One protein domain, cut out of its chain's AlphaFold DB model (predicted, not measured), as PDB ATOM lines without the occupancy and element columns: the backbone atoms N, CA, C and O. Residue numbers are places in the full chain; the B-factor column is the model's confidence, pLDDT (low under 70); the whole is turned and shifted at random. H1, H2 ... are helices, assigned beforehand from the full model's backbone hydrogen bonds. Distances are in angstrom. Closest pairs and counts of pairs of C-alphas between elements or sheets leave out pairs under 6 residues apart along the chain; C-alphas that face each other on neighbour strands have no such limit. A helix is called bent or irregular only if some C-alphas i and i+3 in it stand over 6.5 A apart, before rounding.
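Overview. This is residues 2 to 112 of the 391 residues of an uncharacterized protein of Clostridiales bacterium (UniProt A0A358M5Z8). A long helix, H2, runs through the middle of a layer of three helices, with H1 folded beside its first part as a hairpin and H4 crossing it as an X on another side. The fourth helix, H3, touches no other helix and is held off from these three like a handle, with an open gap under it and a link at each end. The printed part has 111 residues with four named helices, H1, H2, H3 and H4 in chain order, and no named strand; its class is all helix. The whole is only just loose, close to compact, with a radius of gyration of the C-alphas of 16.0 A, and its elongated outline spans 47 by 29 by 24 A.

Arrangement. H1, residues 2 to 18, and H2, residues 23 to 51, form a helical hairpin over a tight link of 4 residues. They touch, the closest C-alphas being those of Ile 5 and Pro 30, 5.1 A apart, and run opposite ways at a steep tilt of 39 degrees. H2 touches H1 with residues 23 to 34 alone. H3, residues 62 to 80, is apart from H1 and H2. H4, residues 87 to 109, touches H2, with 40 pairs of C-alphas within 8 A. Their closest C-alphas, those of Gly 35 and Gly 101, are 3.7 A apart, and they run the same way at a steep tilt of 43 degrees. H4 is apart from H1 and H3. The O i to N i+4 pairs within hydrogen-bond range are 11 of 13 in H1, 23 of 25 in H2, 13 of 15 in H3 and 16 of 19 in H4.

Along the chain. H1 begins at C-alpha 2, at (71.301, -8.113, 83.520), and is 24.9 A from first to last C-alpha, with a kink of 29 degrees near residue 11. It is only just irregular, with C-alphas 7 and 10 6.9 A apart; H2 is too, with C-alphas 27 and 30 6.6 A apart. H2 measures 43.2 A and ends at C-alpha 51, at (58.189, -29.985, 98.955). H3 measures 27.0 A. H4 measures 33.5 A and ends at C-alpha 109, at (64.561, -21.323, 81.682).

Size, cuts and confidence. The two C-alphas farthest apart, those of Asn 82 and Pro 112, are 47.9 A apart. The printed part, residues 2 to 112, has no cut. The links H2 to H3, of 10 residues, and H3 to H4, of 6 residues, are short, and no link is long. Residues 58 to 63 stand free, as do residues 65 to 86, of which 65 to 80 belong to H3. The mean pLDDT of the printed part is 83.6, and residues 52 to 61 are under 70.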
ATOM      1  N   LEU A   2      70.705  -9.321  84.120       82.25
ATOM      2  CA  LEU A   2      71.301  -8.113  83.520       82.25
ATOM      3  C   LEU A   2      71.384  -6.916  84.489       82.25
ATOM      4  O   LEU A   2      72.448  -6.342  84.676       82.25
ATOM      5  N   ARG A   3      70.287  -6.616  85.202       85.44
ATOM      6  CA  ARG A   3      70.243  -5.564  86.234       85.44
ATOM      7  C   ARG A   3      71.273  -5.763  87.354       85.44
ATOM      8  O   ARG A   3      71.795  -4.787  87.869       85.44
ATOM      9  N   THR A   4      71.544  -7.007  87.748       83.75
ATOM     10  CA  THR A   4      72.533  -7.324  88.789       83.75
ATOM     11  C   THR A   4      73.941  -7.076  88.268       83.75
ATOM     12  O   THR A   4      74.706  -6.391  88.927       83.75
ATOM     13  N   ILE A   5      74.255  -7.549  87.063       87.75
ATOM     14  CA  ILE A   5      75.573  -7.332  86.453       87.75
ATOM     15  C   ILE A   5      75.825  -5.828  86.285       87.75
ATOM     16  O   ILE A   5      76.802  -5.321  86.822       87.75
ATOM     17  N   ILE A   6      74.896  -5.101  85.652       89.19
ATOM     18  CA  ILE A   6      74.998  -3.649  85.427       89.19
ATOM     19  C   ILE A   6      75.062  -2.876  86.750       89.19
ATOM     20  O   ILE A   6      75.807  -1.914  86.857       89.19
ATOM     21  N   GLY A   7      74.300  -3.287  87.767       86.94
ATOM     22  CA  GLY A   7      74.279  -2.600  89.059       86.94
ATOM     23  C   GLY A   7      75.570  -2.767  89.865       86.94
ATOM     24  O   GLY A   7      75.991  -1.828  90.532       86.94
ATOM     25  N   PHE A   8      76.207  -3.940  89.803       86.50
ATOM     26  CA  PHE A   8      77.451  -4.208  90.535       86.50
ATOM     27  C   PHE A   8      78.704  -3.732  89.791       86.50
ATOM     28  O   PHE A   8      79.707  -3.438  90.438       86.50
ATOM     29  N   PHE A   9      78.657  -3.624  88.461       88.88
ATOM     30  CA  PHE A   9      79.820  -3.293  87.635       88.88
ATOM     31  C   PHE A   9      80.529  -1.981  88.040       88.88
ATOM     32  O   PHE A   9      81.737  -2.027  88.268       88.88
ATOM     33  N   PRO A  10      79.833  -0.834  88.225       88.88
ATOM     34  CA  PRO A  10      80.490   0.430  88.566       88.88
ATOM     35  C   PRO A  10      81.139   0.396  89.949       88.88
ATOM     36  O   PRO A  10      82.242   0.901  90.129       88.88
ATOM     37  N   ALA A  11      80.472  -0.231  90.922       87.12
ATOM     38  CA  ALA A  11      80.974  -0.329  92.287       87.12
ATOM     39  C   ALA A  11      82.224  -1.217  92.356       87.12
ATOM     40  O   ALA A  11      83.232  -0.814  92.926       87.12
ATOM     41  N   VAL A  12      82.182  -2.402  91.739       89.12
ATOM     42  CA  VAL A  12      83.323  -3.328  91.734       89.12
ATOM     43  C   VAL A  12      84.526  -2.717  91.018       89.12
ATOM     44  O   VAL A  12      85.643  -2.856  91.501       89.12
ATOM     45  N   LEU A  13      84.307  -2.009  89.908       89.25
ATOM     46  CA  LEU A  13      85.383  -1.357  89.169       89.25
ATOM     47  C   LEU A  13      85.991  -0.187  89.958       89.25
ATOM     48  O   LEU A  13      87.208  -0.103  90.070       89.25
ATOM     49  N   LEU A  14      85.163   0.668  90.565       89.50
ATOM     50  CA  LEU A  14      85.630   1.801  91.368       89.50
ATOM     51  C   LEU A  14      86.424   1.335  92.595       89.50
ATOM     52  O   LEU A  14      87.556   1.768  92.791       89.50
ATOM     53  N   PHE A  15      85.867   0.429  93.402       86.75
ATOM     54  CA  PHE A  15      86.555  -0.057  94.601       86.75
ATOM     55  C   PHE A  15      87.744  -0.958  94.253       86.75
ATOM     56  O   PHE A  15      88.785  -0.860  94.894       86.75
ATOM     57  N   GLY A  16      87.635  -1.792  93.218       86.38
ATOM     58  CA  GLY A  16      88.733  -2.648  92.772       86.38
ATOM     59  C   GLY A  16      89.962  -1.846  92.348       86.38
ATOM     60  O   GLY A  16      91.067  -2.146  92.797       86.38
ATOM     61  N   LEU A  17      89.772  -0.778  91.566       87.81
ATOM     62  CA  LEU A  17      90.866   0.098  91.136       87.81
ATOM     63  C   LEU A  17      91.512   0.852  92.306       87.81
ATOM     64  O   LEU A  17      92.737   0.927  92.369       87.81
ATOM     65  N   LEU A  18      90.714   1.360  93.257       88.81
ATOM     66  CA  LEU A  18      91.227   2.076  94.436       88.81
ATOM     67  C   LEU A  18      92.140   1.212  95.318       88.81
ATOM     68  O   LEU A  18      93.056   1.739  95.944       88.81
ATOM     69  N   TYR A  19      91.903  -0.101  95.358       84.06
ATOM     70  CA  TYR A  19      92.670  -1.053  96.166       84.06
ATOM     71  C   TYR A  19      93.655  -1.904  95.342       84.06
ATOM     72  O   TYR A  19      94.156  -2.911  95.837       84.06
ATOM     73  N   GLY A  20      93.947  -1.514  94.094       84.50
ATOM     74  CA  GLY A  20      94.968  -2.161  93.259       84.50
ATOM     75  C   GLY A  20      94.603  -3.562  92.750       84.50
ATOM     76  O   GLY A  20      95.487  -4.345  92.404       84.50
ATOM     77  N   VAL A  21      93.314  -3.907  92.701       86.19
ATOM     78  CA  VAL A  21      92.838  -5.193  92.175       86.19
ATOM     79  C   VAL A  21      92.959  -5.205  90.643       86.19
ATOM     80  O   VAL A  21      92.565  -4.234  89.993       86.19
ATOM     81  N   PRO A  22      93.441  -6.301  90.021       89.44
ATOM     82  CA  PRO A  22      93.532  -6.391  88.569       89.44
ATOM     83  C   PRO A  22      92.186  -6.160  87.870       89.44
ATOM     84  O   PRO A  22      91.158  -6.733  88.249       89.44
ATOM     85  N   VAL A  23      92.197  -5.368  86.796       87.38
ATOM     86  CA  VAL A  23      90.985  -4.975  86.050       87.38
ATOM     87  C   VAL A  23      90.210  -6.189  85.535       87.38
ATOM     88  O   VAL A  23      88.985  -6.229  85.627       87.38
ATOM     89  N   TRP A  24      90.909  -7.220  85.053       89.00
ATOM     90  CA  TRP A  24      90.277  -8.444  84.562       89.00
ATOM     91  C   TRP A  24      89.472  -9.168  85.657       89.00
ATOM     92  O   TRP A  24      88.398  -9.698  85.380       89.00
ATOM     93  N   LEU A  25      89.929  -9.136  86.915       88.31
ATOM     94  CA  LEU A  25      89.211  -9.744  88.038       88.31
ATOM     95  C   LEU A  25      87.975  -8.913  88.401       88.31
ATOM     96  O   LEU A  25      86.908  -9.467  88.664       88.31
ATOM     97  N   CYS A  26      88.093  -7.584  88.332       88.62
ATOM     98  CA  CYS A  26      86.975  -6.663  88.534       88.62
ATOM     99  C   CYS A  26      85.845  -6.892  87.517       88.62
ATOM    100  O   CYS A  26      84.674  -6.779  87.870       88.62
ATOM    101  N   ILE A  27      86.183  -7.273  86.280       89.62
ATOM    102  CA  ILE A  27      85.204  -7.618  85.241       89.62
ATOM    103  C   ILE A  27      84.503  -8.949  85.550       89.62
ATOM    104  O   ILE A  27      83.301  -9.058  85.324       89.62
ATOM    105  N   LEU A  28      85.213  -9.950  86.084       91.50
ATOM    106  CA  LEU A  28      84.655 -11.283  86.363       91.50
ATOM    107  C   LEU A  28      83.734 -11.322  87.594       91.50
ATOM    108  O   LEU A  28      82.767 -12.085  87.625       91.50
ATOM    109  N   LEU A  29      83.999 -10.501  88.610       89.75
ATOM    110  CA  LEU A  29      83.260 -10.508  89.879       89.75
ATOM    111  C   LEU A  29      81.736 -10.273  89.736       89.75
ATOM    112  O   LEU A  29      80.966 -11.020  90.346       89.75
ATOM    113  N   PRO A  30      81.240  -9.327  88.913       91.50
ATOM    114  CA  PRO A  30      79.807  -9.194  88.641       91.50
ATOM    115  C   PRO A  30      79.168 -10.462  88.049       91.50
ATOM    116  O   PRO A  30      78.023 -10.786  88.379       91.50
ATOM    117  N   PHE A  31      79.898 -11.211  87.215       91.25
ATOM    118  CA  PHE A  31      79.424 -12.488  86.671       91.25
ATOM    119  C   PHE A  31      79.403 -13.584  87.734       91.25
ATOM    120  O   PHE A  31      78.464 -14.376  87.759       91.25
ATOM    121  N   PHE A  32      80.371 -13.596  88.652       91.56
ATOM    122  CA  PHE A  32      80.343 -14.486  89.813       91.56
ATOM    123  C   PHE A  32      79.110 -14.237  90.689       91.56
ATOM    124  O   PHE A  32      78.404 -15.185  91.032       91.56
ATOM    125  N   VAL A  33      78.782 -12.973  90.981       90.19
ATOM    126  CA  VAL A  33      77.569 -12.613  91.740       90.19
ATOM    127  C   VAL A  33      76.305 -13.083  91.014       90.19
ATOM    128  O   VAL A  33      75.393 -13.634  91.634       90.19
ATOM    129  N   ALA A  34      76.245 -12.904  89.692       90.62
ATOM    130  CA  ALA A  34      75.133 -13.404  88.889       90.62
ATOM    131  C   ALA A  34      75.044 -14.940  88.919       90.62
ATOM    132  O   ALA A  34      73.947 -15.479  89.081       90.62
ATOM    133  N   GLY A  35      76.178 -15.639  88.823       90.88
ATOM    134  CA  GLY A  35      76.263 -17.096  88.898       90.88
ATOM    135  C   GLY A  35      75.797 -17.641  90.247       90.88
ATOM    136  O   GLY A  35      74.911 -18.493  90.292       90.88
ATOM    137  N   ALA A  36      76.278 -17.061  91.349       88.38
ATOM    138  CA  ALA A  36      75.838 -17.393  92.705       88.38
ATOM    139  C   ALA A  36      74.336 -17.125  92.923       88.38
ATOM    140  O   ALA A  36      73.644 -17.875  93.614       88.38
ATOM    141  N   LYS A  37      73.786 -16.072  92.304       87.88
ATOM    142  CA  LYS A  37      72.343 -15.811  92.361       87.88
ATOM    143  C   LYS A  37      71.543 -16.874  91.599       87.88
ATOM    144  O   LYS A  37      70.495 -17.310  92.075       87.88
ATOM    145  N   LEU A  38      72.021 -17.294  90.428       89.06
ATOM    146  CA  LEU A  38      71.386 -18.336  89.617       89.06
ATOM    147  C   LEU A  38      71.419 -19.705  90.306       89.06
ATOM    148  O   LEU A  38      70.416 -20.418  90.280       89.06
ATOM    149  N   THR A  39      72.526 -20.058  90.963       87.94
ATOM    150  CA  THR A  39      72.636 -21.311  91.726       87.94
ATOM    151  C   THR A  39      71.678 -21.326  92.909       87.94
ATOM    152  O   THR A  39      70.944 -22.299  93.086       87.94
ATOM    153  N   ALA A  40      71.611 -20.233  93.672       85.19
ATOM    154  CA  ALA A  40      70.686 -20.102  94.792       85.19
ATOM    155  C   ALA A  40      69.219 -20.191  94.339       85.19
ATOM    156  O   ALA A  40      68.433 -20.933  94.929       85.19
ATOM    157  N   ALA A  41      68.853 -19.497  93.257       84.88
ATOM    158  CA  ALA A  41      67.507 -19.568  92.688       84.88
ATOM    159  C   ALA A  41      67.160 -20.988  92.201       84.88
ATOM    160  O   ALA A  41      66.078 -21.494  92.491       84.88
ATOM    161  N   SER A  42      68.097 -21.668  91.537       86.44
ATOM    162  CA  SER A  42      67.940 -23.063  91.108       86.44
ATOM    163  C   SER A  42      67.741 -24.022  92.290       86.44
ATOM    164  O   SER A  42      66.853 -24.875  92.257       86.44
ATOM    165  N   ALA A  43      68.493 -23.844  93.381       84.94
ATOM    166  CA  ALA A  43      68.333 -24.632  94.604       84.94
ATOM    167  C   ALA A  43      66.957 -24.425  95.268       84.94
ATOM    168  O   ALA A  43      66.368 -25.374  95.790       84.94
ATOM    169  N   LEU A  44      66.412 -23.204  95.219       82.69
ATOM    170  CA  LEU A  44      65.059 -22.920  95.701       82.69
ATOM    171  C   LEU A  44      63.986 -23.592  94.833       82.69
ATOM    172  O   LEU A  44      63.042 -24.155  95.385       82.69
ATOM    173  N   LEU A  45      64.153 -23.606  93.506       83.69
ATOM    174  CA  LEU A  45      63.251 -24.319  92.594       83.69
ATOM    175  C   LEU A  45      63.288 -25.840  92.819       83.69
ATOM    176  O   LEU A  45      62.242 -26.476  92.897       83.69
ATOM    177  N   LEU A  46      64.477 -26.417  93.020       82.69
ATOM    178  CA  LEU A  46      64.640 -27.831  93.390       82.69
ATOM    179  C   LEU A  46      63.911 -28.180  94.689       82.69
ATOM    180  O   LEU A  46      63.297 -29.239  94.820       82.69
ATOM    181  N   ARG A  47      63.986 -27.290  95.678       80.50
ATOM    182  CA  ARG A  47      63.271 -27.465  96.938       80.50
ATOM    183  C   ARG A  47      61.759 -27.374  96.740       80.50
ATOM    184  O   ARG A  47      61.037 -28.133  97.386       80.50
ATOM    185  N   TYR A  48      61.290 -26.478  95.873       79.31
ATOM    186  CA  TYR A  48      59.873 -26.364  95.540       79.31
ATOM    187  C   TYR A  48      59.344 -27.661  94.920       79.31
ATOM    188  O   TYR A  48      58.371 -28.196  95.435       79.31
ATOM    189  N   GLU A  49      60.024 -28.235  93.925       80.25
ATOM    190  CA  GLU A  49      59.614 -29.519  93.326       80.25
ATOM    191  C   GLU A  49      59.492 -30.644  94.363       80.25
ATOM    192  O   GLU A  49      58.556 -31.434  94.321       80.25
ATOM    193  N   LYS A  50      60.414 -30.696  95.331       79.38
ATOM    194  CA  LYS A  50      60.424 -31.744  96.362       79.38
ATOM    195  C   LYS A  50      59.404 -31.539  97.482       79.38
ATOM    196  O   LYS A  50      59.094 -32.493  98.186       79.38
ATOM    197  N   THR A  51      58.958 -30.308  97.734       73.38
ATOM    198  CA  THR A  51      58.189 -29.985  98.955       73.38
ATOM    199  C   THR A  51      56.885 -29.235  98.710       73.38
ATOM    200  O   THR A  51      56.124 -29.051  99.657       73.38
ATOM    201  N   GLY A  52      56.641 -28.753  97.490       68.88
ATOM    202  CA  GLY A  52      55.507 -27.899  97.123       68.88
ATOM    203  C   GLY A  52      55.503 -26.514  97.785       68.88
ATOM    204  O   GLY A  52      54.555 -25.755  97.618       68.88
ATOM    205  N   LYS A  53      56.532 -26.163  98.572       68.56
ATOM    206  CA  LYS A  53      56.575 -24.917  99.353       68.56
ATOM    207  C   LYS A  53      57.373 -23.837  98.629       68.56
ATOM    208  O   LYS A  53      58.590 -23.962  98.476       68.56
ATOM    209  N   SER A  54      56.707 -22.753  98.229       66.62
ATOM    210  CA  SER A  54      57.359 -21.546  97.714       66.62
ATOM    211  C   SER A  54      58.027 -20.778  98.854       66.62
ATOM    212  O   SER A  54      57.455 -20.604  99.929       66.62
ATOM    213  N   VAL A  55      59.260 -20.326  98.634       63.69
ATOM    214  CA  VAL A  55      59.987 -19.484  99.592       63.69
ATOM    215  C   VAL A  55      60.086 -18.078  99.025       63.69
ATOM    216  O   VAL A  55      60.595 -17.880  97.925       63.69
ATOM    217  N   ASN A  56      59.609 -17.106  99.794       64.88
ATOM    218  CA  ASN A  56      59.703 -15.696  99.454       64.88
ATOM    219  C   ASN A  56      61.162 -15.218  99.585       64.88
ATOM    220  O   ASN A  56      61.765 -15.348 100.651       64.88
ATOM    221  N   GLU A  57      61.733 -14.643  98.521       59.59
ATOM    222  CA  GLU A  57      63.119 -14.132  98.490       59.59
ATOM    223  C   GLU A  57      63.347 -13.036  99.556       59.59
ATOM    224  O   GLU A  57      64.452 -12.896 100.075       59.59
ATOM    225  N   ASN A  58      62.286 -12.321  99.963       57.62
ATOM    226  CA  ASN A  58      62.332 -11.302 101.021       57.62
ATOM    227  C   ASN A  58      62.308 -11.880 102.450       57.62
ATOM    228  O   ASN A  58      62.595 -11.159 103.407       57.62
ATOM    229  N   MET A  59      61.968 -13.162 102.617       57.91
ATOM    230  CA  MET A  59      62.043 -13.878 103.896       57.91
ATOM    231  C   MET A  59      62.912 -15.129 103.734       57.91
ATOM    232  O   MET A  59      62.398 -16.253 103.726       57.91
ATOM    233  N   PRO A  60      64.240 -14.951 103.598       63.09
ATOM    234  CA  PRO A  60      65.131 -16.073 103.387       63.09
ATOM    235  C   PRO A  60      65.049 -17.062 104.563       63.09
ATOM    236  O   PRO A  60      64.874 -16.664 105.722       63.09
ATOM    237  N   PRO A  61      65.166 -18.372 104.289       66.94
ATOM    238  CA  PRO A  61      65.075 -19.402 105.314       66.94
ATOM    239  C   PRO A  61      66.190 -19.228 106.352       66.94
ATOM    240  O   PRO A  61      67.257 -18.702 106.041       66.94
ATOM    241  N   LYS A  62      65.984 -19.727 107.579       72.50
ATOM    242  CA  LYS A  62      66.972 -19.633 108.677       72.50
ATOM    243  C   LYS A  62      68.387 -20.061 108.253       72.50
ATOM    244  O   LYS A  62      69.352 -19.416 108.642       72.50
ATOM    245  N   LEU A  63      68.485 -21.086 107.401       73.25
ATOM    246  CA  LEU A  63      69.743 -21.590 106.841       73.25
ATOM    247  C   LEU A  63      70.490 -20.554 105.979       73.25
ATOM    248  O   LEU A  63      71.716 -20.508 105.978       73.25
ATOM    249  N   SER A  64      69.762 -19.703 105.251       74.00
ATOM    250  CA  SER A  64      70.366 -18.634 104.454       74.00
ATOM    251  C   SER A  64      70.955 -17.551 105.356       74.00
ATOM    252  O   SER A  64      72.073 -17.123 105.103       74.00
ATOM    253  N   TRP A  65      70.287 -17.182 106.454       77.94
ATOM    254  CA  TRP A  65      70.845 -16.236 107.430       77.94
ATOM    255  C   TRP A  65      72.105 -16.761 108.118       77.94
ATOM    256  O   TRP A  65      73.064 -16.008 108.277       77.94
ATOM    257  N   THR A  66      72.132 -18.043 108.494       80.38
ATOM    258  CA  THR A  66      73.329 -18.658 109.089       80.38
ATOM    259  C   THR A  66      74.488 -18.710 108.097       80.38
ATOM    260  O   THR A  66      75.614 -18.398 108.470       80.38
ATOM    261  N   LEU A  67      74.216 -19.035 106.828       83.12
ATOM    262  CA  LEU A  67      75.236 -19.052 105.780       83.12
ATOM    263  C   LEU A  67      75.769 -17.642 105.488       83.12
ATOM    264  O   LEU A  67      76.977 -17.461 105.394       83.12
ATOM    265  N   THR A  68      74.896 -16.634 105.411       82.44
ATOM    266  CA  THR A  68      75.306 -15.234 105.219       82.44
ATOM    267  C   THR A  68      76.174 -14.743 106.375       82.44
ATOM    268  O   THR A  68      77.208 -14.126 106.135       82.44
ATOM    269  N   ALA A  69      75.797 -15.042 107.623       85.19
ATOM    270  CA  ALA A  69      76.597 -14.683 108.792       85.19
ATOM    271  C   ALA A  69      77.977 -15.358 108.769       85.19
ATOM    272  O   ALA A  69      78.978 -14.694 109.027       85.19
ATOM    273  N   LEU A  70      78.039 -16.644 108.405       88.00
ATOM    274  CA  LEU A  70      79.292 -17.390 108.274       88.00
ATOM    275  C   LEU A  70      80.192 -16.812 107.172       88.00
ATOM    276  O   LEU A  70      81.378 -16.601 107.402       88.00
ATOM    277  N   LEU A  71      79.634 -16.519 105.993       86.31
ATOM    278  CA  LEU A  71      80.382 -15.947 104.870       86.31
ATOM    279  C   LEU A  71      80.881 -14.529 105.169       86.31
ATOM    280  O   LEU A  71      82.004 -14.202 104.804       86.31
ATOM    281  N   LEU A  72      80.092 -13.703 105.863       85.31
ATOM    282  CA  LEU A  72      80.530 -12.381 106.321       85.31
ATOM    283  C   LEU A  72      81.637 -12.491 107.376       85.31
ATOM    284  O   LEU A  72      82.635 -11.781 107.290       85.31
ATOM    285  N   ALA A  73      81.488 -13.400 108.343       84.56
ATOM    286  CA  ALA A  73      82.515 -13.654 109.348       84.56
ATOM    287  C   ALA A  73      83.820 -14.144 108.707       84.56
ATOM    288  O   ALA A  73      84.886 -13.700 109.111       84.56
ATOM    289  N   ALA A  74      83.750 -14.989 107.675       83.81
ATOM    290  CA  ALA A  74      84.918 -15.385 106.898       83.81
ATOM    291  C   ALA A  74      85.513 -14.190 106.131       83.81
ATOM    292  O   ALA A  74      86.707 -13.929 106.249       83.81
ATOM    293  N   ALA A  75      84.689 -13.422 105.411       83.75
ATOM    294  CA  ALA A  75      85.138 -12.301 104.583       83.75
ATOM    295  C   ALA A  75      85.873 -11.209 105.376       83.75
ATOM    296  O   ALA A  75      86.848 -10.660 104.874       83.75
ATOM    297  N   PHE A  76      85.434 -10.909 106.603       81.38
ATOM    298  CA  PHE A  76      86.079  -9.906 107.462       81.38
ATOM    299  C   PHE A  76      87.058 -10.509 108.480       81.38
ATOM    300  O   PHE A  76      88.033  -9.859 108.844       81.38
ATOM    301  N   GLY A  77      86.837 -11.744 108.931       81.69
ATOM    302  CA  GLY A  77      87.665 -12.406 109.941       81.69
ATOM    303  C   GLY A  77      88.989 -12.948 109.404       81.69
ATOM    304  O   GLY A  77      90.005 -12.804 110.076       81.69
ATOM    305  N   LEU A  78      89.007 -13.520 108.191       81.06
ATOM    306  CA  LEU A  78      90.239 -14.023 107.559       81.06
ATOM    307  C   LEU A  78      91.291 -12.908 107.359       81.06
ATOM    308  O   LEU A  78      92.439 -13.120 107.758       81.06
ATOM    309  N   PRO A  79      90.933 -11.702 106.861       80.31
ATOM    310  CA  PRO A  79      91.859 -10.569 106.804       80.31
ATOM    311  C   PRO A  79      92.397 -10.125 108.171       80.31
ATOM    312  O   PRO A  79      93.585  -9.846 108.283       80.31
ATOM    313  N   CYS A  80      91.569 -10.109 109.223       75.94
ATOM    314  CA  CYS A  80      92.013  -9.757 110.582       75.94
ATOM    315  C   CYS A  80      93.028 -10.756 111.167       75.94
ATOM    316  O   CYS A  80      93.781 -10.403 112.070       75.94
ATOM    317  N   LEU A  81      93.045 -11.994 110.665       80.19
ATOM    318  CA  LEU A  81      93.992 -13.045 111.046       80.19
ATOM    319  C   LEU A  81      95.216 -13.111 110.111       80.19
ATOM    320  O   LEU A  81      95.978 -14.071 110.184       80.19
ATOM    321  N   ASN A  82      95.398 -12.125 109.220       77.38
ATOM    322  CA  ASN A  82      96.427 -12.097 108.168       77.38
ATOM    323  C   ASN A  82      96.391 -13.302 107.205       77.38
ATOM    324  O   ASN A  82      97.356 -13.570 106.491       77.38
ATOM    325  N   ALA A  83      95.267 -14.020 107.139       77.69
ATOM    326  CA  ALA A  83      95.067 -15.142 106.233       77.69
ATOM    327  C   ALA A  83      94.478 -14.636 104.905       77.69
ATOM    328  O   ALA A  83      93.267 -14.678 104.677       77.69
ATOM    329  N   LEU A  84      95.340 -14.117 104.028       80.75
ATOM    330  CA  LEU A  84      94.955 -13.646 102.695       80.75
ATOM    331  C   LEU A  84      94.880 -14.820 101.709       80.75
ATOM    332  O   LEU A  84      95.799 -15.633 101.612       80.75
ATOM    333  N   LEU A  85      93.786 -14.900 100.948       78.94
ATOM    334  CA  LEU A  85      93.647 -15.886  99.876       78.94
ATOM    335  C   LEU A  85      94.608 -15.544  98.723       78.94
ATOM    336  O   LEU A  85      94.583 -14.409  98.239       78.94
ATOM    337  N   PRO A  86      95.416 -16.501  98.233       86.44
ATOM    338  CA  PRO A  86      96.282 -16.257  97.089       86.44
ATOM    339  C   PRO A  86      95.441 -16.052  95.817       86.44
ATOM    340  O   PRO A  86      94.392 -16.678  95.639       86.44
ATOM    341  N   LEU A  87      95.916 -15.199  94.903       84.19
ATOM    342  CA  LEU A  87      95.197 -14.815  93.677       84.19
ATOM    343  C   LEU A  87      94.679 -16.014  92.842       84.19
ATOM    344  O   LEU A  87      93.529 -15.956  92.399       84.19
ATOM    345  N   PRO A  88      95.431 -17.125  92.664       87.56
ATOM    346  CA  PRO A  88      94.929 -18.298  91.946       87.56
ATOM    347  C   PRO A  88      93.710 -18.947  92.614       87.56
ATOM    348  O   PRO A  88      92.784 -19.366  91.926       87.56
ATOM    349  N   ALA A  89      93.665 -18.985  93.950       87.31
ATOM    350  CA  ALA A  89      92.531 -19.551  94.680       87.31
ATOM    351  C   ALA A  89      91.266 -18.699  94.497       87.31
ATOM    352  O   ALA A  89      90.176 -19.239  94.299       87.31
ATOM    353  N   VAL A  90      91.413 -17.368  94.495       87.31
ATOM    354  CA  VAL A  90      90.310 -16.435  94.213       87.31
ATOM    355  C   VAL A  90      89.791 -16.624  92.787       87.31
ATOM    356  O   VAL A  90      88.580 -16.697  92.581       87.31
ATOM    357  N   LEU A  91      90.688 -16.763  91.807       89.38
ATOM    358  CA  LEU A  91      90.312 -17.008  90.415       89.38
ATOM    359  C   LEU A  91      89.520 -18.315  90.262       89.38
ATOM    360  O   LEU A  91      88.460 -18.309  89.638       89.38
ATOM    361  N   ILE A  92      89.994 -19.412  90.860       91.06
ATOM    362  CA  ILE A  92      89.299 -20.707  90.827       91.06
ATOM    363  C   ILE A  92      87.893 -20.571  91.417       91.06
ATOM    364  O   ILE A  92      86.924 -21.016  90.804       91.06
ATOM    365  N   LEU A  93      87.753 -19.904  92.567       90.38
ATOM    366  CA  LEU A  93      86.457 -19.683  93.208       90.38
ATOM    367  C   LEU A  93      85.494 -18.880  92.317       90.38
ATOM    368  O   LEU A  93      84.325 -19.248  92.176       90.38
ATOM    369  N   VAL A  94      85.985 -17.803  91.701       91.75
ATOM    370  CA  VAL A  94      85.208 -16.952  90.789       91.75
ATOM    371  C   VAL A  94      84.727 -17.753  89.580       91.75
ATOM    372  O   VAL A  94      83.538 -17.725  89.257       91.75
ATOM    373  N   LEU A  95      85.618 -18.520  88.949       92.88
ATOM    374  CA  LEU A  95      85.278 -19.351  87.794       92.88
ATOM    375  C   LEU A  95      84.282 -20.456  88.157       92.88
ATOM    376  O   LEU A  95      83.315 -20.658  87.424       92.88
ATOM    377  N   LEU A  96      84.454 -21.116  89.306       92.31
ATOM    378  CA  LEU A  96      83.509 -22.122  89.798       92.31
ATOM    379  C   LEU A  96      82.118 -21.527  90.042       92.31
ATOM    380  O   LEU A  96      81.121 -22.143  89.672       92.31
ATOM    381  N   GLY A  97      82.025 -20.325  90.619       90.31
ATOM    382  CA  GLY A  97      80.733 -19.671  90.840       90.31
ATOM    383  C   GLY A  97      80.034 -19.254  89.543       90.31
ATOM    384  O   GLY A  97      78.813 -19.392  89.434       90.31
ATOM    385  N   ILE A  98      80.793 -18.809  88.536       92.56
ATOM    386  CA  ILE A  98      80.264 -18.534  87.190       92.56
ATOM    387  C   ILE A  98      79.779 -19.838  86.541       92.56
ATOM    388  O   ILE A  98      78.637 -19.907  86.084       92.56
ATOM    389  N   ALA A  99      80.611 -20.883  86.554       91.56
ATOM    390  CA  ALA A  99      80.300 -22.183  85.966       91.56
ATOM    391  C   ALA A  99      79.069 -22.830  86.616       91.56
ATOM    392  O   ALA A  99      78.190 -23.324  85.914       91.56
ATOM    393  N   ALA A 100      78.946 -22.756  87.944       89.69
ATOM    394  CA  ALA A 100      77.782 -23.248  88.676       89.69
ATOM    395  C   ALA A 100      76.489 -22.488  88.313       89.69
ATOM    396  O   ALA A 100      75.394 -23.051  88.368       89.69
ATOM    397  N   GLY A 101      76.595 -21.225  87.889       87.56
ATOM    398  CA  GLY A 101      75.467 -20.421  87.416       87.56
ATOM    399  C   GLY A 101      74.816 -20.947  86.134       87.56
ATOM    400  O   GLY A 101      73.603 -20.807  85.972       87.56
ATOM    401  N   LEU A 102      75.590 -21.583  85.248       89.12
ATOM    402  CA  LEU A 102      75.124 -22.093  83.951       89.12
ATOM    403  C   LEU A 102      73.999 -23.138  84.073       89.12
ATOM    404  O   LEU A 102      72.922 -22.901  83.515       89.12
ATOM    405  N   PRO A 103      74.148 -24.249  84.830       87.69
ATOM    406  CA  PRO A 103      73.053 -25.197  85.025       87.69
ATOM    407  C   PRO A 103      71.861 -24.555  85.748       87.69
ATOM    408  O   PRO A 103      70.713 -24.916  85.484       87.69
ATOM    409  N   GLY A 104      72.104 -23.562  86.614       86.06
ATOM    410  CA  GLY A 104      71.042 -22.782  87.248       86.06
ATOM    411  C   GLY A 104      70.205 -21.990  86.241       86.06
ATOM    412  O   GLY A 104      68.977 -22.036  86.297       86.06
ATOM    413  N   ALA A 105      70.848 -21.324  85.278       86.44
ATOM    414  CA  ALA A 105      70.166 -20.596  84.209       86.44
ATOM    415  C   ALA A 105      69.327 -21.523  83.320       86.44
ATOM    416  O   ALA A 105      68.160 -21.226  83.060       86.44
ATOM    417  N   VAL A 106      69.893 -22.664  82.909       87.06
ATOM    418  CA  VAL A 106      69.181 -23.666  82.096       87.06
ATOM    419  C   VAL A 106      67.943 -24.174  82.830       87.06
ATOM    420  O   VAL A 106      66.868 -24.273  82.239       87.06
ATOM    421  N   ARG A 107      68.070 -24.456  84.131       84.88
ATOM    422  CA  ARG A 107      66.952 -24.943  84.939       84.88
ATOM    423  C   ARG A 107      65.844 -23.907  85.071       84.88
ATOM    424  O   ARG A 107      64.686 -24.255  84.884       84.88
ATOM    425  N   ILE A 108      66.187 -22.652  85.360       85.69
ATOM    426  CA  ILE A 108      65.205 -21.565  85.471       85.69
ATOM    427  C   ILE A 108      64.459 -21.381  84.142       85.69
ATOM    428  O   ILE A 108      63.245 -21.210  84.152       85.69
ATOM    429  N   ALA A 109      65.162 -21.466  83.007       84.19
ATOM    430  CA  ALA A 109      64.561 -21.323  81.682       84.19
ATOM    431  C   ALA A 109      63.616 -22.480  81.309       84.19
ATOM    432  O   ALA A 109      62.638 -22.262  80.603       84.19
ATOM    433  N   ARG A 110      63.896 -23.703  81.777       84.75
ATOM    434  CA  ARG A 110      63.102 -24.911  81.481       84.75
ATOM    435  C   ARG A 110      62.096 -25.276  82.576       84.75
ATOM    436  O   ARG A 110      61.523 -26.359  82.528       84.75
ATOM    437  N   PHE A 111      61.911 -24.423  83.580       83.81
ATOM    438  CA  PHE A 111      61.090 -24.757  84.737       83.81
ATOM    439  C   PHE A 111      59.586 -24.739  84.380       83.81
ATOM    440  O   PHE A 111      59.057 -23.669  84.069       83.81
ATOM    441  N   PRO A 112      58.872 -25.882  84.441       76.00
ATOM    442  CA  PRO A 112      57.513 -26.002  83.900       76.00
ATOM    443  C   PRO A 112      56.461 -25.239  84.723       76.00
ATOM    444  O   PRO A 112      55.593 -24.578  84.160       76.00
TER     445      PRO A 112